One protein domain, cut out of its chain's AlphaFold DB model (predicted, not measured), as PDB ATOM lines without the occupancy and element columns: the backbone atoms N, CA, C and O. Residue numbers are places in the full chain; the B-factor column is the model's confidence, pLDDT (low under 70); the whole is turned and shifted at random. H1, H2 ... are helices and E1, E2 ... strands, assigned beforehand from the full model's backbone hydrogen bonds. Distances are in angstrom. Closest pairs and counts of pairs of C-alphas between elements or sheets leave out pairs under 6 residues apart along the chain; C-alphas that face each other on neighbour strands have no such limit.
ATOM      1  N   GLU A  57      30.218 -44.152  41.847       59.56
ATOM      2  CA  GLU A  57      31.154 -43.301  41.104       59.56
ATOM      3  C   GLU A  57      30.530 -41.953  40.704       59.56
ATOM      4  O   GLU A  57      31.171 -40.913  40.861       59.56
ATOM      5  N   GLU A  58      29.263 -41.924  40.280       62.28
ATOM      6  CA  GLU A  58      28.523 -40.678  40.013       62.28
ATOM      7  C   GLU A  58      28.386 -39.817  41.275       62.28
ATOM      8  O   GLU A  58      28.655 -38.616  41.249       62.28
ATOM      9  N   ASN A  59      28.071 -40.435  42.416       62.44
ATOM     10  CA  ASN A  59      27.950 -39.707  43.681       62.44
ATOM     11  C   ASN A  59      29.298 -39.148  44.160       62.44
ATOM     12  O   ASN A  59      29.362 -38.035  44.685       62.44
ATOM     13  N   GLN A  60      30.389 -39.889  43.948       70.81
ATOM     14  CA  GLN A  60      31.735 -39.431  44.291       70.81
ATOM     15  C   GLN A  60      32.172 -38.251  43.409       70.81
ATOM     16  O   GLN A  60      32.625 -37.229  43.926       70.81
ATOM     17  N   THR A  61      31.968 -38.351  42.093       79.56
ATOM     18  CA  THR A  61      32.308 -37.283  41.137       79.56
ATOM     19  C   THR A  61      31.486 -36.010  41.362       79.56
ATOM     20  O   THR A  61      32.033 -34.905  41.296       79.56
ATOM     21  N   LEU A  62      30.204 -36.141  41.717       81.50
ATOM     22  CA  LEU A  62      29.359 -35.017  42.118       81.50
ATOM     23  C   LEU A  62      29.903 -34.317  43.371       81.50
ATOM     24  O   LEU A  62      30.036 -33.093  43.382       81.50
ATOM     25  N   PHE A  63      30.251 -35.075  44.413       81.50
ATOM     26  CA  PHE A  63      30.791 -34.504  45.650       81.50
ATOM     27  C   PHE A  63      32.118 -33.776  45.436       81.50
ATOM     28  O   PHE A  63      32.352 -32.743  46.067       81.50
ATOM     29  N   ASP A  64      32.978 -34.286  44.559       83.00
ATOM     30  CA  ASP A  64      34.261 -33.653  44.263       83.00
ATOM     31  C   ASP A  64      34.068 -32.316  43.525       83.00
ATOM     32  O   ASP A  64      34.677 -31.315  43.917       83.00
ATOM     33  N   ARG A  65      33.121 -32.243  42.575       88.88
ATOM     34  CA  ARG A  65      32.695 -30.972  41.953       88.88
ATOM     35  C   ARG A  65      32.169 -29.977  42.991       88.88
ATOM     36  O   ARG A  65      32.607 -28.829  43.021       88.88
ATOM     37  N   LEU A  66      31.248 -30.407  43.859       85.94
ATOM     38  CA  LEU A  66      30.639 -29.529  44.866       85.94
ATOM     39  C   LEU A  66      31.672 -29.013  45.879       85.94
ATOM     40  O   LEU A  66      31.599 -27.860  46.306       85.94
ATOM     41  N   LYS A  67      32.664 -29.833  46.247       84.69
ATOM     42  CA  LYS A  67      33.781 -29.399  47.100       84.69
ATOM     43  C   LYS A  67      34.635 -28.335  46.427       84.69
ATOM     44  O   LYS A  67      35.013 -27.371  47.089       84.69
ATOM     45  N   GLU A  68      34.927 -28.493  45.138       85.00
ATOM     46  CA  GLU A  68      35.672 -27.491  44.377       85.00
ATOM     47  C   GLU A  68      34.899 -26.166  44.296       85.00
ATOM     48  O   GLU A  68      35.468 -25.097  44.518       85.00
ATOM     49  N   GLU A  69      33.589 -26.223  44.048       83.31
ATOM     50  CA  GLU A  69      32.715 -25.045  44.077       83.31
ATOM     51  C   GLU A  69      32.712 -24.380  45.458       83.31
ATOM     52  O   GLU A  69      32.902 -23.170  45.559       83.31
ATOM     53  N   ASN A  70      32.579 -25.161  46.533       83.25
ATOM     54  CA  ASN A  70      32.622 -24.654  47.903       83.25
ATOM     55  C   ASN A  70      33.969 -23.993  48.241       83.25
ATOM     56  O   ASN A  70      33.987 -22.967  48.915       83.25
ATOM     57  N   ALA A  71      35.085 -24.536  47.744       81.62
ATOM     58  CA  ALA A  71      36.421 -23.974  47.950       81.62
ATOM     59  C   ALA A  71      36.639 -22.638  47.214       81.62
ATOM     60  O   ALA A  71      37.452 -21.824  47.649       81.62
ATOM     61  N   LYS A  72      35.907 -22.388  46.120       84.00
ATOM     62  CA  LYS A  72      35.937 -21.106  45.391       84.00
ATOM     63  C   LYS A  72      35.155 -20.000  46.105       84.00
ATOM     64  O   LYS A  72      35.306 -18.830  45.752       84.00
ATOM     65  N   LEU A  73      34.308 -20.344  47.078       78.00
ATOM     66  CA  LEU A  73      33.474 -19.377  47.780       78.00
ATOM     67  C   LEU A  73      34.215 -18.765  48.975       78.00
ATOM     68  O   LEU A  73      34.820 -19.490  49.764       78.00
ATOM     69  N   PRO A  74      34.136 -17.435  49.163       77.50
ATOM     70  CA  PRO A  74      34.657 -16.812  50.369       77.50
ATOM     71  C   PRO A  74      33.879 -17.301  51.603       77.50
ATOM     72  O   PRO A  74      32.690 -17.639  51.482       77.50
ATOM     73  N   PRO A  75      34.503 -17.280  52.797       78.94
ATOM     74  CA  PRO A  75      33.832 -17.654  54.031       78.94
ATOM     75  C   PRO A  75      32.586 -16.795  54.237       78.94
ATOM     76  O   PRO A  75      32.673 -15.574  54.377       78.94
ATOM     77  N   GLN A  76      31.425 -17.447  54.243       76.19
ATOM     78  CA  GLN A  76      30.116 -16.786  54.223       76.19
ATOM     79  C   GLN A  76      29.796 -15.985  55.497       76.19
ATOM     80  O   GLN A  76      28.859 -15.185  55.473       76.19
ATOM     81  N   ASP A  77      30.583 -16.180  56.558       75.75
ATOM     82  CA  ASP A  77      30.453 -15.520  57.864       75.75
ATOM     83  C   ASP A  77      31.535 -14.454  58.104       75.75
ATOM     84  O   ASP A  77      31.531 -13.768  59.124       75.75
ATOM     85  N   SER A  78      32.488 -14.296  57.177       82.81
ATOM     86  CA  SER A  78      33.546 -13.292  57.311       82.81
ATOM     87  C   SER A  78      32.965 -11.880  57.253       82.81
ATOM     88  O   SER A  78      32.148 -11.567  56.386       82.81
ATOM     89  N   THR A  79      33.447 -10.990  58.121       82.06
ATOM     90  CA  THR A  79      33.034  -9.577  58.160       82.06
ATOM     91  C   THR A  79      33.224  -8.881  56.815       82.06
ATOM     92  O   THR A  79      32.361  -8.113  56.401       82.06
ATOM     93  N   ALA A  80      34.300  -9.201  56.091       82.38
ATOM     94  CA  ALA A  80      34.551  -8.674  54.752       82.38
ATOM     95  C   ALA A  80      33.501  -9.148  53.733       82.38
ATOM     96  O   ALA A  80      33.060  -8.370  52.889       82.38
ATOM     97  N   PHE A  81      33.063 -10.407  53.831       81.56
ATOM     98  CA  PHE A  81      32.020 -10.950  52.963       81.56
ATOM     99  C   PHE A  81      30.652 -10.337  53.276       81.56
ATOM    100  O   PHE A  81      29.937  -9.925  52.363       81.56
ATOM    101  N   ILE A  82      30.303 -10.227  54.561       82.62
ATOM    102  CA  ILE A  82      29.053  -9.597  54.995       82.62
ATOM    103  C   ILE A  82      29.015  -8.125  54.579       82.62
ATOM    104  O   ILE A  82      28.001  -7.680  54.049       82.62
ATOM    105  N   LEU A  83      30.117  -7.384  54.738       86.12
ATOM    106  CA  LEU A  83      30.202  -5.989  54.302       86.12
ATOM    107  C   LEU A  83      30.001  -5.860  52.786       86.12
ATOM    108  O   LEU A  83      29.153  -5.085  52.350       86.12
ATOM    109  N   ALA A  84      30.689  -6.684  51.990       82.00
ATOM    110  CA  ALA A  84      30.520  -6.702  50.536       82.00
ATOM    111  C   ALA A  84      29.081  -7.065  50.116       82.00
ATOM    112  O   ALA A  84      28.551  -6.527  49.140       82.00
ATOM    113  N   LEU A  85      28.423  -7.964  50.856       82.56
ATOM    114  CA  LEU A  85      27.027  -8.324  50.615       82.56
ATOM    115  C   LEU A  85      26.078  -7.163  50.936       82.56
ATOM    116  O   LEU A  85      25.185  -6.882  50.136       82.56
ATOM    117  N   VAL A  86      26.284  -6.479  52.064       83.06
ATOM    118  CA  VAL A  86      25.509  -5.294  52.465       83.06
ATOM    119  C   VAL A  86      25.657  -4.182  51.430       83.06
ATOM    120  O   VAL A  86      24.657  -3.631  50.974       83.06
ATOM    121  N   GLU A  87      26.879  -3.895  50.983       84.06
ATOM    122  CA  GLU A  87      27.135  -2.916  49.921       84.06
ATOM    123  C   GLU A  87      26.401  -3.283  48.625       84.06
ATOM    124  O   GLU A  87      25.713  -2.447  48.034       84.06
ATOM    125  N   ARG A  88      26.463  -4.554  48.210       82.19
ATOM    126  CA  ARG A  88      25.741  -5.039  47.024       82.19
ATOM    127  C   ARG A  88      24.225  -4.912  47.172       82.19
ATOM    128  O   ARG A  88      23.559  -4.522  46.213       82.19
ATOM    129  N   GLN A  89      23.667  -5.248  48.334       77.44
ATOM    130  CA  GLN A  89      22.233  -5.110  48.592       77.44
ATOM    131  C   GLN A  89      21.799  -3.643  48.586       77.44
ATOM    132  O   GLN A  89      20.770  -3.328  47.992       77.44
ATOM    133  N   ASN A  90      22.609  -2.735  49.134       77.88
ATOM    134  CA  ASN A  90      22.346  -1.297  49.072       77.88
ATOM    135  C   ASN A  90      22.282  -0.796  47.618       77.88
ATOM    136  O   ASN A  90      21.356  -0.075  47.260       77.88
ATOM    137  N   VAL A  91      23.181  -1.264  46.745       78.94
ATOM    138  CA  VAL A  91      23.144  -0.952  45.299       78.94
ATOM    139  C   VAL A  91      21.893  -1.510  44.605       78.94
ATOM    140  O   VAL A  91      21.399  -0.924  43.639       78.94
ATOM    141  N   LEU A  92      21.373  -2.658  45.047       71.19
ATOM    142  CA  LEU A  92      20.116  -3.207  44.525       71.19
ATOM    143  C   LEU A  92      18.901  -2.422  45.026       71.19
ATOM    144  O   LEU A  92      17.983  -2.190  44.244       71.19
ATOM    145  N   LEU A  93      18.914  -1.964  46.280       66.25
ATOM    146  CA  LEU A  93      17.885  -1.072  46.813       66.25
ATOM    147  C   LEU A  93      17.848   0.252  46.046       66.25
ATOM    148  O   LEU A  93      16.764   0.704  45.714       66.25
ATOM    149  N   GLU A  94      18.991   0.818  45.646       66.62
ATOM    150  CA  GLU A  94      19.034   1.986  44.740       66.62
ATOM    151  C   GLU A  94      18.396   1.730  43.360       66.62
ATOM    152  O   GLU A  94      18.080   2.666  42.619       66.62
ATOM    153  N   ARG A  95      18.241   0.457  42.976       65.75
ATOM    154  CA  ARG A  95      17.620   0.021  41.720       65.75
ATOM    155  C   ARG A  95      16.164  -0.414  41.889       65.75
ATOM    156  O   ARG A  95      15.519  -0.662  40.867       65.75
ATOM    157  N   ASP A  96      15.642  -0.502  43.112       65.25
ATOM    158  CA  ASP A  96      14.259  -0.901  43.391       65.25
ATOM    159  C   ASP A  96      13.292   0.187  42.881       65.25
ATOM    160  O   ASP A  96      13.482   1.362  43.199       65.25
ATOM    161  N   PRO A  97      12.241  -0.135  42.109       60.81
ATOM    162  CA  PRO A  97      11.217   0.838  41.721       60.81
ATOM    163  C   PRO A  97      10.534   1.550  42.903       60.81
ATOM    164  O   PRO A  97      10.065   2.675  42.739       60.81
ATOM    165  N   LYS A  98      10.505   0.952  44.103       63.44
ATOM    166  CA  LYS A  98      10.012   1.599  45.335       63.44
ATOM    167  C   LYS A  98      11.026   2.549  45.981       63.44
ATOM    168  O   LYS A  98      10.648   3.314  46.862       63.44
ATOM    169  N   SER A  99      12.283   2.538  45.536       64.12
ATOM    170  CA  SER A  99      13.322   3.487  45.969       64.12
ATOM    171  C   SER A  99      13.246   4.837  45.256       64.12
ATOM    172  O   SER A  99      14.046   5.730  45.530       64.12
ATOM    173  N   ILE A 100      12.287   5.012  44.345       64.50
ATOM    174  CA  ILE A 100      12.021   6.294  43.705       64.50
ATOM    175  C   ILE A 100      11.396   7.222  44.750       64.50
ATOM    176  O   ILE A 100      10.219   7.100  45.085       64.50
ATOM    177  N   TYR A 101      12.180   8.172  45.248       66.06
ATOM    178  CA  TYR A 101      11.690   9.233  46.124       66.06
ATOM    179  C   TYR A 101      12.191  10.602  45.667       66.06
ATOM    180  O   TYR A 101      13.197  10.745  44.963       66.06
ATOM    181  N   ILE A 102      11.450  11.636  46.056       66.44
ATOM    182  CA  ILE A 102      11.792  13.025  45.764       66.44
ATOM    183  C   ILE A 102      12.577  13.563  46.957       66.44
ATOM    184  O   ILE A 102      12.045  13.657  48.060       66.44
ATOM    185  N   HIS A 103      13.832  13.946  46.730       65.00
ATOM    186  CA  HIS A 103      14.646  14.638  47.728       65.00
ATOM    187  C   HIS A 103      15.111  15.974  47.160       65.00
ATOM    188  O   HIS A 103      15.732  16.025  46.100       65.00
ATOM    189  N   SER A 104      14.816  17.071  47.861       68.62
ATOM    190  CA  SER A 104      15.203  18.430  47.444       68.62
ATOM    191  C   SER A 104      14.807  18.763  45.996       68.62
ATOM    192  O   SER A 104      15.623  19.275  45.231       68.62
ATOM    193  N   ASN A 105      13.573  18.430  45.598       69.00
ATOM    194  CA  ASN A 105      13.041  18.631  44.239       69.00
ATOM    195  C   ASN A 105      13.860  17.970  43.113       69.00
ATOM    196  O   ASN A 105      13.682  18.298  41.941       69.00
ATOM    197  N   LYS A 106      14.747  17.028  43.446       65.94
ATOM    198  CA  LYS A 106      15.467  16.197  42.484       65.94
ATOM    199  C   LYS A 106      14.940  14.775  42.596       65.94
ATOM    200  O   LYS A 106      14.942  14.183  43.675       65.94
ATOM    201  N   LEU A 107      14.479  14.237  41.471       60.97
ATOM    202  CA  LEU A 107      14.115  12.833  41.374       60.97
ATOM    203  C   LEU A 107      15.390  11.996  41.514       60.97
ATOM    204  O   LEU A 107      16.289  12.080  40.676       60.97
ATOM    205  N   LYS A 108      15.474  11.197  42.576       66.75
ATOM    206  CA  LYS A 108      16.504  10.170  42.724       66.75
ATOM    207  C   LYS A 108      15.915   8.867  42.192       66.75
ATOM    208  O   LYS A 108      15.155   8.200  42.879       66.75
ATOM    209  N   ALA A 109      16.227   8.547  40.941       62.09
ATOM    210  CA  ALA A 109      15.861   7.282  40.319       62.09
ATOM    211  C   ALA A 109      16.976   6.827  39.376       62.09
ATOM    212  O   ALA A 109      17.585   7.640  38.678       62.09
ATOM    213  N   ASN A 110      17.237   5.522  39.331       63.47
ATOM    214  CA  ASN A 110      18.117   4.942  38.327       63.47
ATOM    215  C   ASN A 110      17.385   4.911  36.970       63.47
ATOM    216  O   ASN A 110      16.294   4.349  36.864       63.47
ATOM    217  N   PHE A 111      17.979   5.494  35.922       64.81
ATOM    218  CA  PHE A 111      17.385   5.558  34.576       64.81
ATOM    219  C   PHE A 111      17.020   4.167  34.022       64.81
ATOM    220  O   PHE A 111      15.988   4.010  33.375       64.81
ATOM    221  N   SER A 112      17.796   3.129  34.361       59.00
ATOM    222  CA  SER A 112      17.493   1.747  33.960       59.00
ATOM    223  C   SER A 112      16.276   1.160  34.691       59.00
ATOM    224  O   SER A 112      15.565   0.334  34.124       59.00
ATOM    225  N   THR A 113      15.989   1.605  35.920       61.25
ATOM    226  CA  THR A 113      14.797   1.205  36.691       61.25
ATOM    227  C   THR A 113      13.537   1.833  36.101       61.25
ATOM    228  O   THR A 113      12.533   1.146  35.929       61.25
ATOM    229  N   VAL A 114      13.608   3.106  35.697       64.00
ATOM    230  CA  VAL A 114      12.514   3.783  34.975       64.00
ATOM    231  C   VAL A 114      12.248   3.088  33.635       64.00
ATOM    232  O   VAL A 114      11.101   2.814  33.300       64.00
ATOM    233  N   GLN A 115      13.300   2.719  32.899       62.47
ATOM    234  CA  GLN A 115      13.168   2.012  31.624       62.47
ATOM    235  C   GLN A 115      12.541   0.614  31.780       62.47
ATOM    236  O   GLN A 115      11.681   0.250  30.981       62.47
ATOM    237  N   LYS A 116      12.917  -0.156  32.809       63.81
ATOM    238  CA  LYS A 116      12.363  -1.499  33.077       63.81
ATOM    239  C   LYS A 116      10.899  -1.483  33.522       63.81
ATOM    240  O   LYS A 116      10.164  -2.399  33.179       63.81
ATOM    241  N   LEU A 117      10.466  -0.440  34.233       61.44
ATOM    242  CA  LEU A 117       9.051  -0.234  34.567       61.44
ATOM    243  C   LEU A 117       8.190   0.052  33.327       61.44
ATOM    244  O   LEU A 117       7.020  -0.312  33.300       61.44
ATOM    245  N   VAL A 118       8.768   0.695  32.306       64.38
ATOM    246  CA  VAL A 118       8.072   1.052  31.058       64.38
ATOM    247  C   VAL A 118       7.976  -0.130  30.083       64.38
ATOM    248  O   VAL A 118       6.999  -0.227  29.350       64.38
ATOM    249  N   HIS A 119       8.952  -1.043  30.083       56.88
ATOM    250  CA  HIS A 119       9.049  -2.152  29.118       56.88
ATOM    251  C   HIS A 119       8.767  -3.521  29.755       56.88
ATOM    252  O   HIS A 119       9.412  -4.501  29.400       56.88
ATOM    253  N   GLY A 120       7.869  -3.572  30.745       51.91
ATOM    254  CA  GLY A 120       7.659  -4.725  31.620       51.91
ATOM    255  C   GLY A 120       7.570  -6.077  30.906       51.91
ATOM    256  O   GLY A 120       6.516  -6.436  30.397       51.91
ATOM    257  N   TRP A 131      19.751 -30.087  40.721       85.88
ATOM    258  CA  TRP A 131      19.133 -31.282  41.302       85.88
ATOM    259  C   TRP A 131      20.125 -32.140  42.082       85.88
ATOM    260  O   TRP A 131      19.786 -32.582  43.172       85.88
ATOM    261  N   GLY A 132      21.356 -32.305  41.584       86.06
ATOM    262  CA  GLY A 132      22.373 -33.117  42.258       86.06
ATOM    263  C   GLY A 132      22.763 -32.551  43.624       86.06
ATOM    264  O   GLY A 132      22.882 -33.293  44.596       86.06
ATOM    265  N   PHE A 133      22.899 -31.225  43.741       89.06
ATOM    266  CA  PHE A 133      23.133 -30.597  45.042       89.06
ATOM    267  C   PHE A 133      21.960 -30.821  46.009       89.06
ATOM    268  O   PHE A 133      22.170 -31.214  47.157       89.06
ATOM    269  N   TRP A 134      20.724 -30.574  45.563       89.94
ATOM    270  CA  TRP A 134      19.552 -30.690  46.436       89.94
ATOM    271  C   TRP A 134      19.220 -32.139  46.806       89.94
ATOM    272  O   TRP A 134      18.758 -32.378  47.918       89.94
ATOM    273  N   GLU A 135      19.497 -33.101  45.928       87.75
ATOM    274  CA  GLU A 135      19.404 -34.531  46.228       87.75
ATOM    275  C   GLU A 135      20.380 -34.929  47.338       87.75
ATOM    276  O   GLU A 135      19.955 -35.517  48.330       87.75
ATOM    277  N   ALA A 136      21.646 -34.500  47.252       87.62
ATOM    278  CA  ALA A 136      22.631 -34.746  48.306       87.62
ATOM    279  C   ALA A 136      22.205 -34.146  49.662       87.62
ATOM    280  O   ALA A 136      22.430 -34.749  50.711       87.62
ATOM    281  N   VAL A 137      21.557 -32.972  49.655       89.50
ATOM    282  CA  VAL A 137      20.994 -32.347  50.871       89.50
ATOM    283  C   VAL A 137      19.826 -33.155  51.443       89.50
ATOM    284  O   VAL A 137      19.683 -33.233  52.662       89.50
ATOM    285  N   ILE A 138      18.974 -33.725  50.587       88.69
ATOM    286  CA  ILE A 138      17.832 -34.549  51.008       88.69
ATOM    287  C   ILE A 138      18.308 -35.893  51.574       88.69
ATOM    288  O   ILE A 138      17.714 -36.375  52.537       88.69
ATOM    289  N   GLU A 139      19.360 -36.480  50.999       87.69
ATOM    290  CA  GLU A 139      19.939 -37.742  51.469       87.69
ATOM    291  C   GLU A 139      20.616 -37.581  52.836       87.69
ATOM    292  O   GLU A 139      20.301 -38.322  53.768       87.69
ATOM    293  N   ASP A 140      21.510 -36.596  52.982       88.12
ATOM    294  CA  ASP A 140      22.209 -36.347  54.244       88.12
ATOM    295  C   ASP A 140      22.563 -34.863  54.435       88.12
ATOM    296  O   ASP A 140      23.655 -34.379  54.112       88.12
ATOM    297  N   SER A 141      21.617 -34.129  55.023       87.81
ATOM    298  CA  SER A 141      21.794 -32.705  55.320       87.81
ATOM    299  C   SER A 141      22.942 -32.415  56.301       87.81
ATOM    300  O   SER A 141      23.585 -31.370  56.173       87.81
ATOM    301  N   ASP A 142      23.258 -33.330  57.229       88.56
ATOM    302  CA  ASP A 142      24.328 -33.132  58.214       88.56
ATOM    303  C   ASP A 142      25.703 -33.234  57.535       88.56
ATOM    304  O   ASP A 142      26.577 -32.385  57.729       88.56
ATOM    305  N   GLN A 143      25.896 -34.249  56.684       87.81
ATOM    306  CA  GLN A 143      27.140 -34.423  55.931       87.81
ATOM    307  C   GLN A 143      27.386 -33.279  54.955       87.81
ATOM    308  O   GLN A 143      28.530 -32.836  54.810       87.81
ATOM    309  N   VAL A 144      26.339 -32.783  54.295       88.25
ATOM    310  CA  VAL A 144      26.460 -31.625  53.402       88.25
ATOM    311  C   VAL A 144      26.802 -30.365  54.192       88.25
ATOM    312  O   VAL A 144      27.694 -29.627  53.776       88.25
ATOM    313  N   ALA A 145      26.186 -30.139  55.355       88.44
ATOM    314  CA  ALA A 145      26.521 -28.999  56.208       88.44
ATOM    315  C   ALA A 145      27.984 -29.031  56.688       88.44
ATOM    316  O   ALA A 145      28.641 -27.992  56.716       88.44
ATOM    317  N   LEU A 146      28.516 -30.217  57.003       88.12
ATOM    318  CA  LEU A 146      29.910 -30.388  57.425       88.12
ATOM    319  C   LEU A 146      30.908 -30.239  56.269       88.12
ATOM    320  O   LEU A 146      31.959 -29.621  56.432       88.12
ATOM    321  N   LYS A 147      30.613 -30.823  55.102       88.19
ATOM    322  CA  LYS A 147      31.547 -30.865  53.961       88.19
ATOM    323  C   LYS A 147      31.475 -29.627  53.072       88.19
ATOM    324  O   LYS A 147      32.479 -29.269  52.461       88.19
ATOM    325  N   LEU A 148      30.303 -29.004  52.965       89.00
ATOM    326  CA  LEU A 148      29.990 -27.929  52.018       89.00
ATOM    327  C   LEU A 148      29.307 -26.722  52.706       89.00
ATOM    328  O   LEU A 148      28.271 -26.251  52.227       89.00
ATOM    329  N   PRO A 149      29.854 -26.182  53.813       86.56
ATOM    330  CA  PRO A 149      29.173 -25.159  54.614       86.56
ATOM    331  C   PRO A 149      28.923 -23.845  53.857       86.56
ATOM    332  O   PRO A 149      27.875 -23.215  54.023       86.56
ATOM    333  N   HIS A 150      29.860 -23.412  53.006       85.88
ATOM    334  CA  HIS A 150      29.747 -22.146  52.275       85.88
ATOM    335  C   HIS A 150      28.792 -22.256  51.088       85.88
ATOM    336  O   HIS A 150      27.983 -21.353  50.872       85.88
ATOM    337  N   LEU A 151      28.836 -23.374  50.362       85.56
ATOM    338  CA  LEU A 151      27.939 -23.655  49.247       85.56
ATOM    339  C   LEU A 151      26.498 -23.834  49.727       85.56
ATOM    340  O   LEU A 151      25.594 -23.224  49.157       85.56
ATOM    341  N   LEU A 152      26.290 -24.581  50.817       87.75
ATOM    342  CA  LEU A 152      24.975 -24.718  51.440       87.75
ATOM    343  C   LEU A 152      24.426 -23.356  51.871       87.75
ATOM    344  O   LEU A 152      23.308 -22.998  51.505       87.75
ATOM    345  N   SER A 153      25.235 -22.554  52.566       86.94
ATOM    346  CA  SER A 153      24.838 -21.207  52.990       86.94
ATOM    347  C   SER A 153      24.488 -20.302  51.807       86.94
ATOM    348  O   SER A 153      23.494 -19.580  51.860       86.94
ATOM    349  N   LEU A 154      25.266 -20.344  50.722       85.50
ATOM    350  CA  LEU A 154      25.007 -19.550  49.522       85.50
ATOM    351  C   LEU A 154      23.702 -19.970  48.831       85.50
ATOM    352  O   LEU A 154      22.886 -19.111  48.485       85.50
ATOM    353  N   LYS A 155      23.485 -21.277  48.645       87.06
ATOM    354  CA  LYS A 155      22.283 -21.820  47.993       87.06
ATOM    355  C   LYS A 155      21.033 -21.540  48.835       87.06
ATOM    356  O   LYS A 155      20.032 -21.090  48.290       87.06
ATOM    357  N   LEU A 156      21.110 -21.675  50.162       87.81
ATOM    358  CA  LEU A 156      20.014 -21.309  51.070       87.81
ATOM    359  C   LEU A 156      19.694 -19.808  51.024       87.81
ATOM    360  O   LEU A 156      18.523 -19.443  50.938       87.81
ATOM    361  N   LYS A 157      20.714 -18.936  51.020       84.12
ATOM    362  CA  LYS A 157      20.541 -17.473  50.889       84.12
ATOM    363  C   LYS A 157      19.954 -17.069  49.535       84.12
ATOM    364  O   LYS A 157      19.240 -16.075  49.457       84.12
ATOM    365  N   SER A 158      20.255 -17.831  48.485       84.19
ATOM    366  CA  SER A 158      19.697 -17.623  47.142       84.19
ATOM    367  C   SER A 158      18.227 -18.049  47.044       84.19
ATOM    368  O   SER A 158      17.530 -17.627  46.128       84.19
ATOM    369  N   GLY A 159      17.745 -18.827  48.016       85.88
ATOM    370  CA  GLY A 159      16.381 -19.328  48.086       85.88
ATOM    371  C   GLY A 159      16.289 -20.806  47.717       85.88
ATOM    372  O   GLY A 159      16.990 -21.306  46.840       85.88
ATOM    373  N   ILE A 160      15.396 -21.517  48.408       88.81
ATOM    374  CA  ILE A 160      15.123 -22.926  48.118       88.81
ATOM    375  C   ILE A 160      14.090 -23.003  46.983       88.81
ATOM    376  O   ILE A 160      12.982 -22.459  47.161       88.81
ATOM    377  N   PRO A 161      14.401 -23.703  45.871       88.50
ATOM    378  CA  PRO A 161      13.487 -23.837  44.747       88.50
ATOM    379  C   PRO A 161      12.138 -24.394  45.178       88.50
ATOM    380  O   PRO A 161      12.043 -25.311  46.003       88.50
ATOM    381  N   SER A 162      11.074 -23.844  44.597       84.25
ATOM    382  CA  SER A 162       9.693 -24.181  44.971       84.25
ATOM    383  C   SER A 162       9.371 -25.672  44.832       84.25
ATOM    384  O   SER A 162       8.564 -26.176  45.611       84.25
ATOM    385  N   LYS A 163      10.045 -26.362  43.893       84.38
ATOM    386  CA  LYS A 163       9.906 -27.789  43.546       84.38
ATOM    387  C   LYS A 163      10.696 -28.773  44.410       84.38
ATOM    388  O   LYS A 163      10.484 -29.963  44.236       84.38
TER     389      LYS A 163
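What this domain is: This is residues 57 to 120 and 131 to 163 of the 264 residues of the protein "Ecotropic viral integration site 5 like protein" of Choanephora cucurbitarum (UniProt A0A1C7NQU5). A loose cluster of four helices, H1, H4, H5 and H6, makes one end, and the helix H2, which touches no other helix, leads as an arm to a small far end with the hairpin E1 and E2 and helix H3. Residues 86 to 93, in H2, and 102 to 107 stick out. The printed part has 97 residues with six named helices and two named strands, in the order H1, H2, E1, E2, H3, H4, H5, H6; the sheet E1 - E2 is antiparallel and the class is mostly helix. The whole is extended, with a radius of gyration of the C-alphas of 19.3 A and spans of 63 by 33 by 18 A.

Where its parts are: Find C-alpha 57 at (31.154, -43.301, 41.104); from there H1 runs to residue 72, 23.1 A. H2, residues 79 to 93, covers 20.8 A. Next come E1, residues 101 to 103, E2, residues 106 to 108, and H3, residues 111 to 118. Past the cut, read H4, residues 131 to 139, H5, residues 141 to 147, and H6, residues 149 to 158, which ends at C-alpha 158, (19.697, -17.623, 47.142).

How they stand to each other: Look at residues 66 to 70, with which alone H1 touches H6, about perpendicular at 81 degrees; the closest C-alphas, of Asn 70 and Leu 151, are 5.0 A apart. H4 is close to H1 but not clearly touching, with C-alphas 62 and 132 closest at 7.2 A. H5 is close to H6 but not clearly touching, with C-alphas 145 and 152 closest at 6.6 A. H2 touches no helix. In the hairpin E1 and E2, N 106 and O 103 are 3.0 A apart, within hydrogen-bond range. H3 is apart from E1 and H2. In the six helices every O i to N i+4 pair is within hydrogen-bond range.

The domain as a whole: The farthest C-alphas, of Glu 57 and Asn 105, are 64.6 A apart. Residues 121 to 130 are not printed, and C-alphas 120 and 131 are 30.5 A apart across this cut. Of the links printed whole, none is long. Expect pLDDT under 70 at residues 57 to 59 and 93 to 120.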